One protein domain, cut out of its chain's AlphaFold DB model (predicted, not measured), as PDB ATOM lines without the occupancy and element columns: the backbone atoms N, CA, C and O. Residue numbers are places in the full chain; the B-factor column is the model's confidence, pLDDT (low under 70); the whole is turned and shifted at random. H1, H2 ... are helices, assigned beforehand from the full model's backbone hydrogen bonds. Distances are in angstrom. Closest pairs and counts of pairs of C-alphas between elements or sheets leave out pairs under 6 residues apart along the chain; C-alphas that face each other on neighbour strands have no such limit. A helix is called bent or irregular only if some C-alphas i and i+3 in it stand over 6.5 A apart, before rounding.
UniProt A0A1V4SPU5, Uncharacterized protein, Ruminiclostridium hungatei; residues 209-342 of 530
ATOM      1  N   ASP A 209     277.751 278.038 249.129       86.94
ATOM      2  CA  ASP A 209     278.341 277.001 249.986       86.94
ATOM      3  C   ASP A 209     277.287 276.079 250.592       86.94
ATOM      4  O   ASP A 209     277.432 274.859 250.521       86.94
ATOM      5  N   GLU A 210     276.197 276.642 251.110       88.25
ATOM      6  CA  GLU A 210     275.044 275.865 251.576       88.25
ATOM      7  C   GLU A 210     274.401 275.078 250.428       88.25
ATOM      8  O   GLU A 210     274.040 273.919 250.613       88.25
ATOM      9  N   LEU A 211     274.334 275.660 249.222       93.56
ATOM     10  CA  LEU A 211     273.813 275.002 248.021       93.56
ATOM     11  C   LEU A 211     274.625 273.749 247.664       93.56
ATOM     12  O   LEU A 211     274.062 272.686 247.401       93.56
ATOM     13  N   ILE A 212     275.956 273.861 247.665       94.81
ATOM     14  CA  ILE A 212     276.853 272.733 247.390       94.81
ATOM     15  C   ILE A 212     276.824 271.714 248.532       94.81
ATOM     16  O   ILE A 212     276.849 270.508 248.275       94.81
ATOM     17  N   ALA A 213     276.742 272.166 249.783       91.25
ATOM     18  CA  ALA A 213     276.581 271.271 250.918       91.25
ATOM     19  C   ALA A 213     275.286 270.452 250.802       91.25
ATOM     20  O   ALA A 213     275.320 269.238 250.986       91.25
ATOM     21  N   ASP A 214     274.161 271.077 250.456       92.38
ATOM     22  CA  ASP A 214     272.886 270.383 250.255       92.38
ATOM     23  C   ASP A 214     272.945 269.423 249.056       92.38
ATOM     24  O   ASP A 214     272.505 268.283 249.170       92.38
ATOM     25  N   PHE A 215     273.575 269.820 247.941       93.81
ATOM     26  CA  PHE A 215     273.831 268.928 246.799       93.81
ATOM     27  C   PHE A 215     274.549 267.638 247.220       93.81
ATOM     28  O   PHE A 215     274.136 266.549 246.827       93.81
ATOM     29  N   LEU A 216     275.608 267.751 248.026       93.69
ATOM     30  CA  LEU A 216     276.419 266.605 248.447       93.69
ATOM     31  C   LEU A 216     275.726 265.718 249.491       93.69
ATOM     32  O   LEU A 216     276.028 264.529 249.558       93.69
ATOM     33  N   ASN A 217     274.837 266.282 250.314       90.38
ATOM     34  CA  ASN A 217     274.281 265.588 251.480       90.38
ATOM     35  C   ASN A 217     272.831 265.112 251.300       90.38
ATOM     36  O   ASN A 217     272.429 264.152 251.954       90.38
ATOM     37  N   SER A 218     272.046 265.770 250.445       86.69
ATOM     38  CA  SER A 218     270.587 265.583 250.384       86.69
ATOM     39  C   SER A 218     270.100 264.838 249.136       86.69
ATOM     40  O   SER A 218     268.910 264.537 249.038       86.69
ATOM     41  N   TYR A 219     270.986 264.537 248.181       85.69
ATOM     42  CA  TYR A 219     270.630 263.904 246.907       85.69
ATOM     43  C   TYR A 219     271.241 262.508 246.758       85.69
ATOM     44  O   TYR A 219     272.427 262.290 246.998       85.69
ATOM     45  N   ASP A 220     270.414 261.557 246.320       87.12
ATOM     46  CA  ASP A 220     270.818 260.182 246.025       87.12
ATOM     47  C   ASP A 220     271.127 260.028 244.529       87.12
ATOM     48  O   ASP A 220     270.236 259.824 243.700       87.12
ATOM     49  N   PHE A 221     272.412 260.108 244.184       89.44
ATOM     50  CA  PHE A 221     272.894 259.992 242.803       89.44
ATOM     51  C   PHE A 221     272.821 258.569 242.243       89.44
ATOM     52  O   PHE A 221     273.010 258.380 241.043       89.44
ATOM     53  N   THR A 222     272.489 257.568 243.066       86.38
ATOM     54  CA  THR A 222     272.219 256.212 242.565       86.38
ATOM     55  C   THR A 222     270.867 256.123 241.848       86.38
ATOM     56  O   THR A 222     270.633 255.191 241.080       86.38
ATOM     57  N   ARG A 223     269.987 257.117 242.038       87.19
ATOM     58  CA  ARG A 223     268.651 257.202 241.430       87.19
ATOM     59  C   ARG A 223     268.632 258.140 240.227       87.19
ATOM     60  O   ARG A 223     268.003 259.199 240.246       87.19
ATOM     61  N   SER A 224     269.347 257.752 239.175       92.75
ATOM     62  CA  SER A 224     269.467 258.545 237.949       92.75
ATOM     63  C   SER A 224     268.234 258.399 237.051       92.75
ATOM     64  O   SER A 224     267.947 257.323 236.528       92.75
ATOM     65  N   LYS A 225     267.534 259.506 236.778       91.31
ATOM     66  CA  LYS A 225     266.333 259.509 235.922       91.31
ATOM     67  C   LYS A 225     266.627 259.181 234.455       91.31
ATOM     68  O   LYS A 225     265.766 258.653 233.755       91.31
ATOM     69  N   LEU A 226     267.852 259.431 233.987       94.69
ATOM     70  CA  LEU A 226     268.274 258.966 232.661       94.69
ATOM     71  C   LEU A 226     268.482 257.445 232.640       94.69
ATOM     72  O   LEU A 226     268.135 256.805 231.650       94.69
ATOM     73  N   ALA A 227     269.024 256.863 233.714       95.19
ATOM     74  CA  ALA A 227     269.132 255.411 233.825       95.19
ATOM     75  C   ALA A 227     267.739 254.763 233.845       95.19
ATOM     76  O   ALA A 227     267.517 253.812 233.099       95.19
ATOM     77  N   ASP A 228     266.784 255.340 234.585       92.56
ATOM     78  CA  ASP A 228     265.382 254.897 234.595       92.56
ATOM     79  C   ASP A 228     264.741 254.964 233.198       92.56
ATOM     80  O   ASP A 228     264.044 254.032 232.784       92.56
ATOM     81  N   LEU A 229     264.993 256.040 232.441       92.81
ATOM     82  CA  LEU A 229     264.518 256.189 231.060       92.81
ATOM     83  C   LEU A 229     265.100 255.109 230.132       92.81
ATOM     84  O   LEU A 229     264.387 254.579 229.281       92.81
ATOM     85  N   ILE A 230     266.387 254.781 230.285       95.56
ATOM     86  CA  ILE A 230     267.060 253.730 229.506       95.56
ATOM     87  C   ILE A 230     266.531 252.345 229.893       95.56
ATOM     88  O   ILE A 230     266.308 251.509 229.016       95.56
ATOM     89  N   GLU A 231     266.314 252.098 231.186       94.94
ATOM     90  CA  GLU A 231     265.762 250.835 231.678       94.94
ATOM     91  C   GLU A 231     264.354 250.601 231.121       94.94
ATOM     92  O   GLU A 231     264.039 249.517 230.628       94.94
ATOM     93  N   ASN A 232     263.538 251.654 231.092       92.88
ATOM     94  CA  ASN A 232     262.162 251.626 230.602       92.88
ATOM     95  C   ASN A 232     262.038 252.105 229.146       92.88
ATOM     96  O   ASN A 232     261.008 252.664 228.764       92.88
ATOM     97  N   PHE A 233     263.074 251.901 228.326       94.69
ATOM     98  CA  PHE A 233     263.153 252.427 226.958       94.69
ATOM     99  C   PHE A 233     261.905 252.126 226.115       94.69
ATOM    100  O   PHE A 233     261.337 253.041 225.524       94.69
ATOM    101  N   ASP A 234     261.464 250.864 226.073       92.06
ATOM    102  CA  ASP A 234     260.359 250.449 225.199       92.06
ATOM    103  C   ASP A 234     259.034 251.126 225.598       92.06
ATOM    104  O   ASP A 234     258.269 251.540 224.730       92.06
ATOM    105  N   ALA A 235     258.802 251.328 226.900       90.44
ATOM    106  CA  ALA A 235     257.629 252.043 227.411       90.44
ATOM    107  C   ALA A 235     257.664 253.552 227.100       90.44
ATOM    108  O   ALA A 235     256.620 254.194 227.037       90.44
ATOM    109  N   ASN A 236     258.856 254.117 226.883       89.75
ATOM    110  CA  ASN A 236     259.067 255.536 226.592       89.75
ATOM    111  C   ASN A 236     259.358 255.807 225.105       89.75
ATOM    112  O   ASN A 236     259.710 256.929 224.737       89.75
ATOM    113  N   ALA A 237     259.231 254.800 224.233       91.12
ATOM    114  CA  ALA A 237     259.640 254.896 222.835       91.12
ATOM    115  C   ALA A 237     258.913 256.012 222.069       91.12
ATOM    116  O   ALA A 237     259.525 256.660 221.224       91.12
ATOM    117  N   ASP A 238     257.636 256.267 222.361       91.12
ATOM    118  CA  ASP A 238     256.878 257.321 221.680       91.12
ATOM    119  C   ASP A 238     257.273 258.724 222.153       91.12
ATOM    120  O   ASP A 238     257.505 259.598 221.319       91.12
ATOM    121  N   ALA A 239     257.487 258.920 223.458       88.38
ATOM    122  CA  ALA A 239     258.043 260.169 223.984       88.38
ATOM    123  C   ALA A 239     259.448 260.439 223.414       88.38
ATOM    124  O   ALA A 239     259.779 261.557 223.029       88.38
ATOM    125  N   LEU A 240     260.276 259.400 223.260       91.94
ATOM    126  CA  LEU A 240     261.602 259.510 222.639       91.94
ATOM    127  C   LEU A 240     261.558 259.903 221.154       91.94
ATOM    128  O   LEU A 240     262.545 260.440 220.645       91.94
ATOM    129  N   LYS A 241     260.445 259.659 220.450       93.31
ATOM    130  CA  LYS A 241     260.243 260.119 219.066       93.31
ATOM    131  C   LYS A 241     259.731 261.556 219.024       93.31
ATOM    132  O   LYS A 241     260.249 262.352 218.242       93.31
ATOM    133  N   ASN A 242     258.738 261.867 219.853       90.62
ATOM    134  CA  ASN A 242     257.918 263.071 219.703       90.62
ATOM    135  C   ASN A 242     258.356 264.217 220.627       90.62
ATOM    136  O   ASN A 242     258.325 265.376 220.224       90.62
ATOM    137  N   ASP A 243     258.873 263.901 221.815       89.94
ATOM    138  CA  ASP A 243     259.152 264.867 222.886       89.94
ATOM    139  C   ASP A 243     260.655 265.059 223.129       89.94
ATOM    140  O   ASP A 243     261.094 265.507 224.193       89.94
ATOM    141  N   MET A 244     261.495 264.735 222.141       91.31
ATOM    142  CA  MET A 244     262.945 264.728 222.339       91.31
ATOM    143  C   MET A 244     263.512 266.099 222.740       91.31
ATOM    144  O   MET A 244     264.508 266.163 223.458       91.31
ATOM    145  N   ILE A 245     262.893 267.203 222.315       89.94
ATOM    146  CA  ILE A 245     263.306 268.554 222.730       89.94
ATOM    147  C   ILE A 245     263.216 268.689 224.259       89.94
ATOM    148  O   ILE A 245     264.175 269.126 224.897       89.94
ATOM    149  N   LEU A 246     262.104 268.242 224.854       88.12
ATOM    150  CA  LEU A 246     261.900 268.224 226.303       88.12
ATOM    151  C   LEU A 246     262.899 267.281 226.988       88.12
ATOM    152  O   LEU A 246     263.555 267.672 227.952       88.12
ATOM    153  N   ILE A 247     263.063 266.066 226.461       91.56
ATOM    154  CA  ILE A 247     263.974 265.053 227.018       91.56
ATOM    155  C   ILE A 247     265.428 265.556 227.005       91.56
ATOM    156  O   ILE A 247     266.136 265.441 228.006       91.56
ATOM    157  N   ARG A 248     265.884 266.172 225.905       95.12
ATOM    158  CA  ARG A 248     267.232 266.757 225.807       95.12
ATOM    159  C   ARG A 248     267.426 267.923 226.752       95.12
ATOM    160  O   ARG A 248     268.483 268.010 227.370       95.12
ATOM    161  N   ARG A 249     266.437 268.805 226.886       93.31
ATOM    162  CA  ARG A 249     266.503 269.881 227.875       93.31
ATOM    163  C   ARG A 249     266.682 269.308 229.278       93.31
ATOM    164  O   ARG A 249     267.599 269.718 229.976       93.31
ATOM    165  N   ASN A 250     265.890 268.308 229.653       90.75
ATOM    166  CA  ASN A 250     265.899 267.769 231.011       90.75
ATOM    167  C   ASN A 250     267.181 266.993 231.351       90.75
ATOM    168  O   ASN A 250     267.704 267.175 232.445       90.75
ATOM    169  N   PHE A 251     267.706 266.173 230.432       93.81
ATOM    170  CA  PHE A 251     268.838 265.265 230.698       93.81
ATOM    171  C   PHE A 251     270.181 265.707 230.103       93.81
ATOM    172  O   PHE A 251     271.155 264.955 230.160       93.81
ATOM    173  N   HIS A 252     270.243 266.885 229.481       96.06
ATOM    174  CA  HIS A 252     271.479 267.436 228.919       96.06
ATOM    175  C   HIS A 252     271.539 268.962 229.025       96.06
ATOM    176  O   HIS A 252     272.520 269.499 229.530       96.06
ATOM    177  N   GLY A 253     270.500 269.669 228.572       95.38
ATOM    178  CA  GLY A 253     270.450 271.133 228.617       95.38
ATOM    179  C   GLY A 253     270.585 271.674 230.039       95.38
ATOM    180  O   GLY A 253     271.473 272.479 230.316       95.38
ATOM    181  N   SER A 254     269.771 271.167 230.960       95.38
ATOM    182  CA  SER A 254     269.781 271.531 232.378       95.38
ATOM    183  C   SER A 254     271.134 271.248 233.043       95.38
ATOM    184  O   SER A 254     271.609 272.043 233.840       95.38
ATOM    185  N   LEU A 255     271.854 270.193 232.651       97.25
ATOM    186  CA  LEU A 255     273.168 269.865 233.225       97.25
ATOM    187  C   LEU A 255     274.220 270.951 232.953       97.25
ATOM    188  O   LEU A 255     275.167 271.102 233.718       97.25
ATOM    189  N   SER A 256     274.048 271.769 231.911       96.12
ATOM    190  CA  SER A 256     274.909 272.943 231.715       96.12
ATOM    191  C   SER A 256     274.691 274.035 232.776       96.12
ATOM    192  O   SER A 256     275.644 274.738 233.119       96.12
ATOM    193  N   ILE A 257     273.486 274.135 233.354       97.19
ATOM    194  CA  ILE A 257     273.173 274.991 234.513       97.19
ATOM    195  C   ILE A 257     273.972 274.509 235.714       97.19
ATOM    196  O   ILE A 257     274.634 275.315 236.361       97.19
ATOM    197  N   LEU A 258     273.959 273.195 235.962       96.94
ATOM    198  CA  LEU A 258     274.683 272.567 237.065       96.94
ATOM    199  C   LEU A 258     276.156 273.005 237.085       96.94
ATOM    200  O   LEU A 258     276.632 273.554 238.075       96.94
ATOM    201  N   PHE A 259     276.856 272.849 235.958       97.94
ATOM    202  CA  PHE A 259     278.254 273.269 235.838       97.94
ATOM    203  C   PHE A 259     278.444 274.789 235.900       97.94
ATOM    204  O   PHE A 259     279.437 275.253 236.452       97.94
ATOM    205  N   SER A 260     277.509 275.577 235.363       95.94
ATOM    206  CA  SER A 260     277.584 277.044 235.461       95.94
ATOM    207  C   SER A 260     277.487 277.505 236.919       95.94
ATOM    208  O   SER A 260     278.216 278.394 237.347       95.94
ATOM    209  N   VAL A 261     276.635 276.856 237.712       96.88
ATOM    210  CA  VAL A 261     276.484 277.134 239.143       96.88
ATOM    211  C   VAL A 261     277.684 276.630 239.944       96.88
ATOM    212  O   VAL A 261     278.119 277.325 240.858       96.88
ATOM    213  N   PHE A 262     278.297 275.500 239.576       97.50
ATOM    214  CA  PHE A 262     279.586 275.100 240.157       97.50
ATOM    215  C   PHE A 262     280.689 276.118 239.876       97.50
ATOM    216  O   PHE A 262     281.456 276.437 240.776       97.50
ATOM    217  N   GLU A 263     280.748 276.684 238.672       93.62
ATOM    218  CA  GLU A 263     281.699 277.752 238.337       93.62
ATOM    219  C   GLU A 263     281.448 279.032 239.151       93.62
ATOM    220  O   GLU A 263     282.402 279.705 239.543       93.62
ATOM    221  N   MET A 264     280.187 279.341 239.477       87.94
ATOM    222  CA  MET A 264     279.839 280.436 240.393       87.94
ATOM    223  C   MET A 264     280.221 280.122 241.848       87.94
ATOM    224  O   MET A 264     280.742 280.993 242.546       87.94
ATOM    225  N   ALA A 265     279.999 278.886 242.301       87.25
ATOM    226  CA  ALA A 265     280.308 278.439 243.660       87.25
ATOM    227  C   ALA A 265     281.821 278.310 243.911       87.25
ATOM    228  O   ALA A 265     282.303 278.618 245.006       87.25
ATOM    229  N   PHE A 266     282.569 277.890 242.889       86.69
ATOM    230  CA  PHE A 266     284.006 277.635 242.900       86.69
ATOM    231  C   PHE A 266     284.744 278.594 241.958       86.69
ATOM    232  O   PHE A 266     285.471 278.164 241.060       86.69
ATOM    233  N   LYS A 267     284.596 279.911 242.174       79.75
ATOM    234  CA  LYS A 267     285.206 280.957 241.325       79.75
ATOM    235  C   LYS A 267     286.704 280.735 241.041       79.75
ATOM    236  O   LYS A 267     287.183 281.071 239.960       79.75
ATOM    237  N   PHE A 268     287.437 280.116 241.975       74.38
ATOM    238  CA  PHE A 268     288.860 279.792 241.823       74.38
ATOM    239  C   PHE A 268     289.171 278.893 240.612       74.38
ATOM    240  O   PHE A 268     290.269 278.980 240.071       74.38
ATOM    241  N   ILE A 269     288.224 278.077 240.139       82.31
ATOM    242  CA  ILE A 269     288.393 277.263 238.923       82.31
ATOM    243  C   ILE A 269     288.593 278.172 237.704       82.31
ATOM    244  O   ILE A 269     289.432 277.902 236.845       82.31
ATOM    245  N   GLY A 270     287.852 279.283 237.646       70.25
ATOM    246  CA  GLY A 270     287.972 280.288 236.592       70.25
ATOM    247  C   GLY A 270     289.229 281.153 236.714       70.25
ATOM    248  O   GLY A 270     289.782 281.547 235.689       70.25
ATOM    249  N   LEU A 271     289.696 281.413 237.940       67.00
ATOM    250  CA  LEU A 271     290.921 282.179 238.205       67.00
ATOM    251  C   LEU A 271     292.188 281.367 237.893       67.00
ATOM    252  O   LEU A 271     293.142 281.893 237.329       67.00
ATOM    253  N   TYR A 272     292.177 280.065 238.192       75.94
ATOM    254  CA  TYR A 272     293.325 279.169 238.033       75.94
ATOM    255  C   TYR A 272     293.068 278.088 236.974       75.94
ATOM    256  O   TYR A 272     293.282 276.900 237.222       75.94
ATOM    257  N   LYS A 273     292.613 278.484 235.775       74.44
ATOM    258  CA  LYS A 273     292.183 277.546 234.714       74.44
ATOM    259  C   LYS A 273     293.188 276.439 234.402       74.44
ATOM    260  O   LYS A 273     292.784 275.297 234.240       74.44
ATOM    261  N   SER A 274     294.483 276.755 234.347       82.38
ATOM    262  CA  SER A 274     295.536 275.770 234.055       82.38
ATOM    263  C   SER A 274     295.624 274.664 235.110       82.38
ATOM    264  O   SER A 274     295.862 273.510 234.767       82.38
ATOM    265  N   LYS A 275     295.400 275.002 236.385       83.69
ATOM    266  CA  LYS A 275     295.393 274.049 237.502       83.69
ATOM    267  C   LYS A 275     294.146 273.163 237.488       83.69
ATOM    268  O   LYS A 275     294.238 271.998 237.852       83.69
ATOM    269  N   TYR A 276     293.007 273.716 237.073       89.56
ATOM    270  CA  TYR A 276     291.702 273.045 237.078       89.56
ATOM    271  C   TYR A 276     291.243 272.627 235.674       89.56
ATOM    272  O   TYR A 276     290.051 272.608 235.368       89.56
ATOM    273  N   GLN A 277     292.192 272.304 234.793       93.50
ATOM    274  CA  GLN A 277     291.897 271.842 233.438       93.50
ATOM    275  C   GLN A 277     291.098 270.526 233.446       93.50
ATOM    276  O   GLN A 277     290.206 270.334 232.619       93.50
ATOM    277  N   ASP A 278     291.353 269.671 234.436       95.56
ATOM    278  CA  ASP A 278     290.642 268.417 234.688       95.56
ATOM    279  C   ASP A 278     289.129 268.616 234.895       95.56
ATOM    280  O   ASP A 278     288.329 267.820 234.404       95.56
ATOM    281  N   TYR A 279     288.714 269.705 235.552       97.50
ATOM    282  CA  TYR A 279     287.302 270.074 235.694       97.50
ATOM    283  C   TYR A 279     286.655 270.355 234.331       97.50
ATOM    284  O   TYR A 279     285.564 269.858 234.047       97.50
ATOM    285  N   PHE A 280     287.318 271.129 233.465       96.50
ATOM    286  CA  PHE A 280     286.776 271.472 232.147       96.50
ATOM    287  C   PHE A 280     286.736 270.257 231.214       96.50
ATOM    288  O   PHE A 280     285.767 270.073 230.474       96.50
ATOM    289  N   GLU A 281     287.751 269.394 231.275       97.88
ATOM    290  CA  GLU A 281     287.769 268.112 230.567       97.88
ATOM    291  C   GLU A 281     286.640 267.195 231.042       97.88
ATOM    292  O   GLU A 281     285.914 266.632 230.217       97.88
ATOM    293  N   PHE A 282     286.427 267.107 232.359       98.50
ATOM    294  CA  PHE A 282     285.312 266.368 232.937       98.50
ATOM    295  C   PHE A 282     283.962 266.921 232.474       98.50
ATOM    296  O   PHE A 282     283.147 266.157 231.962       98.50
ATOM    297  N   LYS A 283     283.732 268.238 232.578       98.44
ATOM    298  CA  LYS A 283     282.501 268.908 232.122       98.44
ATOM    299  C   LYS A 283     282.187 268.575 230.661       98.44
ATOM    300  O   LYS A 283     281.068 268.167 230.344       98.44
ATOM    301  N   ASN A 284     283.176 268.705 229.777       98.12
ATOM    302  CA  ASN A 284     283.013 268.417 228.353       98.12
ATOM    303  C   ASN A 284     282.718 266.935 228.098       98.12
ATOM    304  O   ASN A 284     281.812 266.610 227.325       98.12
ATOM    305  N   ARG A 285     283.436 266.027 228.772       98.25
ATOM    306  CA  ARG A 285     283.193 264.583 228.675       98.25
ATOM    307  C   ARG A 285     281.799 264.211 229.181       98.25
ATOM    308  O   ARG A 285     281.097 263.458 228.512       98.25
ATOM    309  N   TYR A 286     281.392 264.752 230.325       98.50
ATOM    310  CA  TYR A 286     280.111 264.471 230.966       98.50
ATOM    311  C   TYR A 286     278.937 264.881 230.066       98.50
ATOM    312  O   TYR A 286     278.078 264.055 229.747       98.50
ATOM    313  N   LEU A 287     278.939 266.127 229.573       98.25
ATOM    314  CA  LEU A 287     277.917 266.618 228.642       98.25
ATOM    315  C   LEU A 287     277.948 265.847 227.312       98.25
ATOM    316  O   LEU A 287     276.901 265.438 226.813       98.25
ATOM    317  N   GLY A 288     279.139 265.562 226.777       98.12
ATOM    318  CA  GLY A 288     279.303 264.799 225.539       98.12
ATOM    319  C   GLY A 288     278.719 263.385 225.621       98.12
ATOM    320  O   GLY A 288     277.969 262.972 224.736       98.12
ATOM    321  N   ILE A 289     279.000 262.645 226.698       97.81
ATOM    322  CA  ILE A 289     278.452 261.295 226.885       97.81
ATOM    323  C   ILE A 289     276.933 261.345 227.074       97.81
ATOM    324  O   ILE A 289     276.223 260.591 226.403       97.81
ATOM    325  N   ARG A 290     276.415 262.262 227.905       97.25
ATOM    326  CA  ARG A 290     274.965 262.471 228.077       97.25
ATOM    327  C   ARG A 290     274.280 262.742 226.733       97.25
ATOM    328  O   ARG A 290     273.298 262.084 226.391       97.25
ATOM    329  N   GLY A 291     274.839 263.647 225.929       97.75
ATOM    330  CA  GLY A 291     274.323 263.989 224.604       97.75
ATOM    331  C   GLY A 291     274.333 262.806 223.629       97.75
ATOM    332  O   GLY A 291     273.348 262.590 222.917       97.75
ATOM    333  N   ASN A 292     275.405 262.010 223.633       98.19
ATOM    334  CA  ASN A 292     275.549 260.828 222.781       98.19
ATOM    335  C   ASN A 292     274.565 259.712 223.150       98.19
ATOM    336  O   ASN A 292     273.951 259.121 222.259       98.19
ATOM    337  N   LEU A 293     274.373 259.448 224.446       97.81
ATOM    338  CA  LEU A 293     273.394 258.471 224.929       97.81
ATOM    339  C   LEU A 293     271.980 258.845 224.478       97.81
ATOM    340  O   LEU A 293     271.284 258.011 223.901       97.81
ATOM    341  N   LEU A 294     271.599 260.113 224.652       97.69
ATOM    342  CA  LEU A 294     270.310 260.646 224.208       97.69
ATOM    343  C   LEU A 294     270.107 260.508 222.691       97.69
ATOM    344  O   LEU A 294     269.057 260.049 222.243       97.69
ATOM    345  N   SER A 295     271.122 260.835 221.885       97.88
ATOM    346  CA  SER A 295     271.075 260.641 220.426       97.88
ATOM    347  C   SER A 295     270.897 259.172 220.039       97.88
ATOM    348  O   SER A 295     270.149 258.852 219.111       97.88
ATOM    349  N   LYS A 296     271.565 258.270 220.760       97.44
ATOM    350  CA  LYS A 296     271.506 256.832 220.508       97.44
ATOM    351  C   LYS A 296     270.122 256.257 220.812       97.44
ATOM    352  O   LYS A 296     269.568 255.563 219.959       97.44
ATOM    353  N   ILE A 297     269.545 256.567 221.976       97.06
ATOM    354  CA  ILE A 297     268.199 256.083 222.330       97.06
ATOM    355  C   ILE A 297     267.131 256.670 221.401       97.06
ATOM    356  O   ILE A 297     266.288 255.924 220.912       97.06
ATOM    357  N   GLN A 298     267.225 257.954 221.038       97.12
ATOM    358  CA  GLN A 298     266.317 258.571 220.068       97.12
ATOM    359  C   GLN A 298     266.382 257.861 218.708       97.12
ATOM    360  O   GLN A 298     265.357 257.520 218.122       97.12
ATOM    361  N   THR A 299     267.594 257.593 218.211       97.69
ATOM    362  CA  THR A 299     267.799 256.901 216.929       97.69
ATOM    363  C   THR A 299     267.190 255.501 216.943       97.69
ATOM    364  O   THR A 299     266.577 255.082 215.962       97.69
ATOM    365  N   ASN A 300     267.341 254.769 218.048       97.06
ATOM    366  CA  ASN A 300     266.726 253.456 218.213       97.06
ATOM    367  C   ASN A 300     265.193 253.549 218.232       97.06
ATOM    368  O   ASN A 300     264.541 252.776 217.530       97.06
ATOM    369  N   ALA A 301     264.626 254.529 218.942       96.75
ATOM    370  CA  ALA A 301     263.182 254.745 219.008       96.75
ATOM    371  C   ALA A 301     262.590 255.077 217.628       96.75
ATOM    372  O   ALA A 301     261.621 254.445 217.206       96.75
ATOM    373  N   LEU A 302     263.224 255.984 216.874       97.06
ATOM    374  CA  LEU A 302     262.832 256.332 215.500       97.06
ATOM    375  C   LEU A 302     262.885 255.134 214.541       97.06
ATOM    376  O   LEU A 302     262.102 255.059 213.599       97.06
ATOM    377  N   ARG A 303     263.796 254.184 214.778       97.06
ATOM    378  CA  ARG A 303     263.945 252.960 213.973       97.06
ATOM    379  C   ARG A 303     263.074 251.796 214.452       97.06
ATOM    380  O   ARG A 303     263.152 250.725 213.859       97.06
ATOM    381  N   GLY A 304     262.307 251.964 215.532       95.75
ATOM    382  CA  GLY A 304     261.552 250.870 216.153       95.75
ATOM    383  C   GLY A 304     262.443 249.736 216.675       95.75
ATOM    384  O   GLY A 304     262.023 248.582 216.698       95.75
ATOM    385  N   LYS A 305     263.694 250.039 217.042       95.88
ATOM    386  CA  LYS A 305     264.674 249.056 217.513       95.88
ATOM    387  C   LYS A 305     264.736 249.064 219.040       95.88
ATOM    388  O   LYS A 305     265.172 250.054 219.623       95.88
ATOM    389  N   SER A 306     264.397 247.945 219.675       93.62
ATOM    390  CA  SER A 306     264.590 247.763 221.120       93.62
ATOM    391  C   SER A 306     266.070 247.700 221.511       93.62
ATOM    392  O   SER A 306     266.932 247.273 220.733       93.62
ATOM    393  N   ILE A 307     266.366 248.100 222.749       94.94
ATOM    394  CA  ILE A 307     267.701 247.986 223.349       94.94
ATOM    395  C   ILE A 307     267.810 246.621 224.031       94.94
ATOM    396  O   ILE A 307     267.057 246.326 224.962       94.94
ATOM    397  N   ASN A 308     268.755 245.791 223.584       95.19
ATOM    398  CA  ASN A 308     268.973 244.475 224.189       95.19
ATOM    399  C   ASN A 308     269.550 244.590 225.612       95.19
ATOM    400  O   ASN A 308     270.162 245.596 225.975       95.19
ATOM    401  N   SER A 309     269.406 243.530 226.407       95.06
ATOM    402  CA  SER A 309     269.741 243.545 227.836       95.06
ATOM    403  C   SER A 309     271.211 243.861 228.137       95.06
ATOM    404  O   SER A 309     271.496 244.530 229.128       95.06
ATOM    405  N   SER A 310     272.153 243.405 227.307       96.81
ATOM    406  CA  SER A 310     273.587 243.660 227.515       96.81
ATOM    407  C   SER A 310     273.944 245.118 227.231       96.81
ATOM    408  O   SER A 310     274.646 245.754 228.013       96.81
ATOM    409  N   GLU A 311     273.421 245.668 226.135       96.94
ATOM    410  CA  GLU A 311     273.604 247.071 225.760       96.94
ATOM    411  C   GLU A 311     272.955 248.016 226.779       96.94
ATOM    412  O   GLU A 311     273.577 248.995 227.187       96.94
ATOM    413  N   ARG A 312     271.747 247.679 227.249       97.62
ATOM    414  CA  ARG A 312     271.025 248.419 228.293       97.62
ATOM    415  C   ARG A 312     271.850 248.532 229.573       97.62
ATOM    416  O   ARG A 312     272.081 249.638 230.053       97.62
ATOM    417  N   LYS A 313     272.357 247.401 230.080       97.81
ATOM    418  CA  LYS A 313     273.201 247.363 231.285       97.81
ATOM    419  C   LYS A 313     274.453 248.224 231.141       97.81
ATOM    420  O   LYS A 313     274.807 248.928 232.080       97.81
ATOM    421  N   LEU A 314     275.100 248.198 229.975       98.00
ATOM    422  CA  LEU A 314     276.299 248.999 229.719       98.00
ATOM    423  C   LEU A 314     275.990 250.503 229.694       98.00
ATOM    424  O   LEU A 314     276.740 251.287 230.267       98.00
ATOM    425  N   MET A 315     274.875 250.907 229.080       97.94
ATOM    426  CA  MET A 315     274.447 252.311 229.059       97.94
ATOM    427  C   MET A 315     274.093 252.818 230.463       97.94
ATOM    428  O   MET A 315     274.508 253.913 230.832       97.94
ATOM    429  N   ILE A 316     273.384 252.019 231.265       97.50
ATOM    430  CA  ILE A 316     273.047 252.362 232.656       97.50
ATOM    431  C   ILE A 316     274.307 252.456 233.520       97.50
ATOM    432  O   ILE A 316     274.467 253.422 234.262       97.50
ATOM    433  N   ALA A 317     275.231 251.499 233.392       97.81
ATOM    434  CA  ALA A 317     276.503 251.535 234.108       97.81
ATOM    435  C   ALA A 317     277.297 252.808 233.783       97.81
ATOM    436  O   ALA A 317     277.782 253.465 234.698       97.81
ATOM    437  N   GLN A 318     277.347 253.203 232.507       97.94
ATOM    438  CA  GLN A 318     278.017 254.431 232.079       97.94
ATOM    439  C   GLN A 318     277.389 255.695 232.690       97.94
ATOM    440  O   GLN A 318     278.112 256.612 233.073       97.94
ATOM    441  N   VAL A 319     276.055 255.762 232.794       97.62
ATOM    442  CA  VAL A 319     275.367 256.887 233.454       97.62
ATOM    443  C   VAL A 319     275.722 256.945 234.941       97.62
ATOM    444  O   VAL A 319     276.099 258.003 235.438       97.62
ATOM    445  N   ASN A 320     275.652 255.809 235.635       96.75
ATOM    446  CA  ASN A 320     275.912 255.741 237.074       96.75
ATOM    447  C   ASN A 320     277.380 256.032 237.420       96.75
ATOM    448  O   ASN A 320     277.662 256.673 238.434       96.75
ATOM    449  N   GLU A 321     278.315 255.582 236.581       97.44
ATOM    450  CA  GLU A 321     279.740 255.895 236.715       97.44
ATOM    451  C   GLU A 321     279.969 257.404 236.594       97.44
ATOM    452  O   GLU A 321     280.546 258.006 237.497       97.44
ATOM    453  N   LEU A 322     279.412 258.042 235.559       97.12
ATOM    454  CA  LEU A 322     279.511 259.492 235.382       97.12
ATOM    455  C   LEU A 322     278.937 260.283 236.559       97.12
ATOM    456  O   LEU A 322     279.536 261.273 236.979       97.12
ATOM    457  N   ASP A 323     277.788 259.866 237.086       96.75
ATOM    458  CA  ASP A 323     277.150 260.531 238.224       96.75
ATOM    459  C   ASP A 323     277.992 260.374 239.502       96.75
ATOM    460  O   ASP A 323     278.143 261.323 240.271       96.75
ATOM    461  N   SER A 324     278.643 259.222 239.685       97.06
ATOM    462  CA  SER A 324     279.576 258.987 240.798       97.06
ATOM    463  C   SER A 324     280.853 259.828 240.678       97.06
ATOM    464  O   SER A 324     281.341 260.389 241.667       97.06
ATOM    465  N   GLU A 325     281.396 259.951 239.465       98.06
ATOM    466  CA  GLU A 325     282.545 260.815 239.188       98.06
ATOM    467  C   GLU A 325     282.210 262.296 239.433       98.06
ATOM    468  O   GLU A 325     283.020 263.023 240.009       98.06
ATOM    469  N   LEU A 326     281.001 262.734 239.059       98.19
ATOM    470  CA  LEU A 326     280.508 264.093 239.291       98.19
ATOM    471  C   LEU A 326     280.488 264.434 240.786       98.19
ATOM    472  O   LEU A 326     281.032 265.463 241.191       98.19
ATOM    473  N   VAL A 327     279.909 263.561 241.616       97.06
ATOM    474  CA  VAL A 327     279.877 263.749 243.077       97.06
ATOM    475  C   VAL A 327     281.294 263.805 243.649       97.06
ATOM    476  O   VAL A 327     281.603 264.674 244.466       97.06
ATOM    477  N   SER A 328     282.183 262.925 243.180       97.69
ATOM    478  CA  SER A 328     283.584 262.884 243.620       97.69
ATOM    479  C   SER A 328     284.333 264.175 243.274       97.69
ATOM    480  O   SER A 328     285.061 264.719 244.110       97.69
ATOM    481  N   LEU A 329     284.123 264.705 242.065       98.12
ATOM    482  CA  LEU A 329     284.687 265.975 241.618       98.12
ATOM    483  C   LEU A 329     284.215 267.139 242.496       98.12
ATOM    484  O   LEU A 329     285.042 267.896 243.005       98.12
ATOM    485  N   VAL A 330     282.903 267.267 242.705       97.69
ATOM    486  CA  VAL A 330     282.324 268.363 243.500       97.69
ATOM    487  C   VAL A 330     282.765 268.271 244.961       97.69
ATOM    488  O   VAL A 330     283.136 269.283 245.548       97.69
ATOM    489  N   SER A 331     282.811 267.067 245.537       97.44
ATOM    490  CA  SER A 331     283.286 266.841 246.910       97.44
ATOM    491  C   SER A 331     284.743 267.277 247.104       97.44
ATOM    492  O   SER A 331     285.080 267.961 248.081       97.44
ATOM    493  N   ARG A 332     285.616 266.963 246.136       97.06
ATOM    494  CA  ARG A 332     287.008 267.431 246.131       97.06
ATOM    495  C   ARG A 332     287.086 268.956 246.077       97.06
ATOM    496  O   ARG A 332     287.756 269.548 246.922       97.06
ATOM    497  N   LEU A 333     286.383 269.587 245.135       94.62
ATOM    498  CA  LEU A 333     286.369 271.047 244.975       94.62
ATOM    499  C   LEU A 333     285.821 271.755 246.218       94.62
ATOM    500  O   LEU A 333     286.379 272.760 246.654       94.62
ATOM    501  N   TYR A 334     284.776 271.203 246.832       93.62
ATOM    502  CA  TYR A 334     284.202 271.723 248.068       93.62
ATOM    503  C   TYR A 334     285.180 271.624 249.241       93.62
ATOM    504  O   TYR A 334     285.353 272.579 249.998       93.62
ATOM    505  N   THR A 335     285.899 270.507 249.353       90.81
ATOM    506  CA  THR A 335     286.958 270.340 250.358       90.81
ATOM    507  C   THR A 335     288.105 271.329 250.142       90.81
ATOM    508  O   THR A 335     288.596 271.917 251.104       90.81
ATOM    509  N   GLU A 336     288.534 271.540 248.897       86.31
ATOM    510  CA  GLU A 336     289.544 272.548 248.555       86.31
ATOM    511  C   GLU A 336     289.068 273.963 248.905       86.31
ATOM    512  O   GLU A 336     289.799 274.697 249.568       86.31
ATOM    513  N   LYS A 337     287.825 274.320 248.554       82.19
ATOM    514  CA  LYS A 337     287.224 275.609 248.917       82.19
ATOM    515  C   LYS A 337     287.245 275.828 250.426       82.19
ATOM    516  O   LYS A 337     287.685 276.875 250.878       82.19
ATOM    517  N   ARG A 338     286.847 274.822 251.210       79.50
ATOM    518  CA  ARG A 338     286.858 274.889 252.679       79.50
ATOM    519  C   ARG A 338     288.254 275.012 253.282       79.50
ATOM    520  O   ARG A 338     288.388 275.552 254.373       79.50
ATOM    521  N   LYS A 339     289.291 274.517 252.602       71.44
ATOM    522  CA  LYS A 339     290.684 274.762 253.004       71.44
ATOM    523  C   LYS A 339     291.098 276.204 252.722       71.44
ATOM    524  O   LYS A 339     291.805 276.781 253.536       71.44
ATOM    525  N   LEU A 340     290.631 276.784 251.616       63.91
ATOM    526  CA  LEU A 340     290.845 278.198 251.291       63.91
ATOM    527  C   LEU A 340     290.063 279.139 252.229       63.91
ATOM    528  O   LEU A 340     290.545 280.225 252.531       63.91
ATOM    529  N   SER A 341     288.888 278.723 252.720       56.59
ATOM    530  CA  SER A 341     288.025 279.512 253.618       56.59
ATOM    531  C   SER A 341     288.122 279.155 255.112       56.59
ATOM    532  O   SER A 341     287.430 279.748 255.936       56.59
ATOM    533  N   GLY A 342     288.950 278.179 255.494       47.44
ATOM    534  CA  GLY A 342     289.093 277.724 256.881       47.44
ATOM    535  C   GLY A 342     289.919 278.675 257.757       47.44
ATOM    536  O   GLY A 342     290.763 279.397 257.249       47.44
TER     537      GLY A 342
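Overview. This is residues 209 to 342 of the 530 residues of an uncharacterized protein of Ruminiclostridium hungatei (UniProt A0A1V4SPU5). Helices H7 and H6 form a long helical hairpin, and the bent helix H4 and a broken column made of H1 and H2 run lengthwise with it, giving a rod-like, up-and-down bundle of four columns. H3 crosses one end, and the short H5 lies in the turn between H4 and H6 at the other. The printed part has 134 residues, with seven named helices in the order H1 to H7 and no named strand; the class is all helix. It is only just compact, close to loose, with a radius of gyration of the C-alphas of 16.8 A, and its C-alphas span 55 by 24 by 23 A.

Along the chain. Find C-alpha 309 at (269.741, 243.545, 227.836); from there H7, residues 309 to 340, runs 46.9 A to C-alpha 340 at (290.845, 278.198, 251.291). H6, residues 277 to 302, is 37.5 A long. H4, residues 244 to 265, was assigned as one helix by its hydrogen bonds but is bent, with C-alphas 251 and 254 6.6 A apart: look for arm H4a at residues 244 to 251, 10.2 A, and arm H4b at 254 to 265, 16.9 A. H1, residues 209 to 218, starts at C-alpha 209, (278.341, 277.001, 249.986), and is 13.8 A long. H2, residues 225 to 231, is 9.7 A long, H3, residues 234 to 242, 14.0 A, and H5, residues 268 to 271, 4.8 A. H3 is irregular: C-alphas 235 and 238 are 7.8 A apart.

Arrangement. Start at the two hubs, H6 and H7, which touch three helices each. Their closest C-alphas, Tyr 286 and Leu 322, are 6.7 A apart, at a shallow tilt of 25 degrees, opposite ways. With residues 312 to 320 alone H7 touches H2, closest at the C-alphas of Ala 227 and Ile 316, 5.1 A, at a shallow tilt of 18 degrees, opposite ways. With residues 327 to 334 alone it touches H1, closest at the C-alphas of Leu 216 and Val 327, 7.0 A; the tilt of 38 degrees is only just steep. On H6, residues 290 to 298 alone touch H4a, closest at the C-alphas of Arg 248 and Leu 294, 7.0 A, at a tilt of 34 degrees, only just shallow. H4b and H6 only just touch, with 3 pairs of C-alphas within 8 A, closest at Phe 259 and Lys 283, 7.1 A. H3 touches residues 297 to 302 of H6 alone, about perpendicular at 83 degrees, with the C-alphas of Ala 237 and Ala 301 closest, 5.2 A. H5 touches no helix but is near H7. In H1, H2, H4a, H4b, H6 and H7 every O i to N i+4 pair is within hydrogen-bond range; in H3 3 of 5 are, and H5 is too short for such a pair.

Size, cuts and confidence. Look to Gly 304 and Gly 342 for the two C-alphas farthest apart, 56.0 A. The printed part has no cut, and no link is long. The mean pLDDT of the printed part is 92.1; residues 271 and 340 to 342 are under 70.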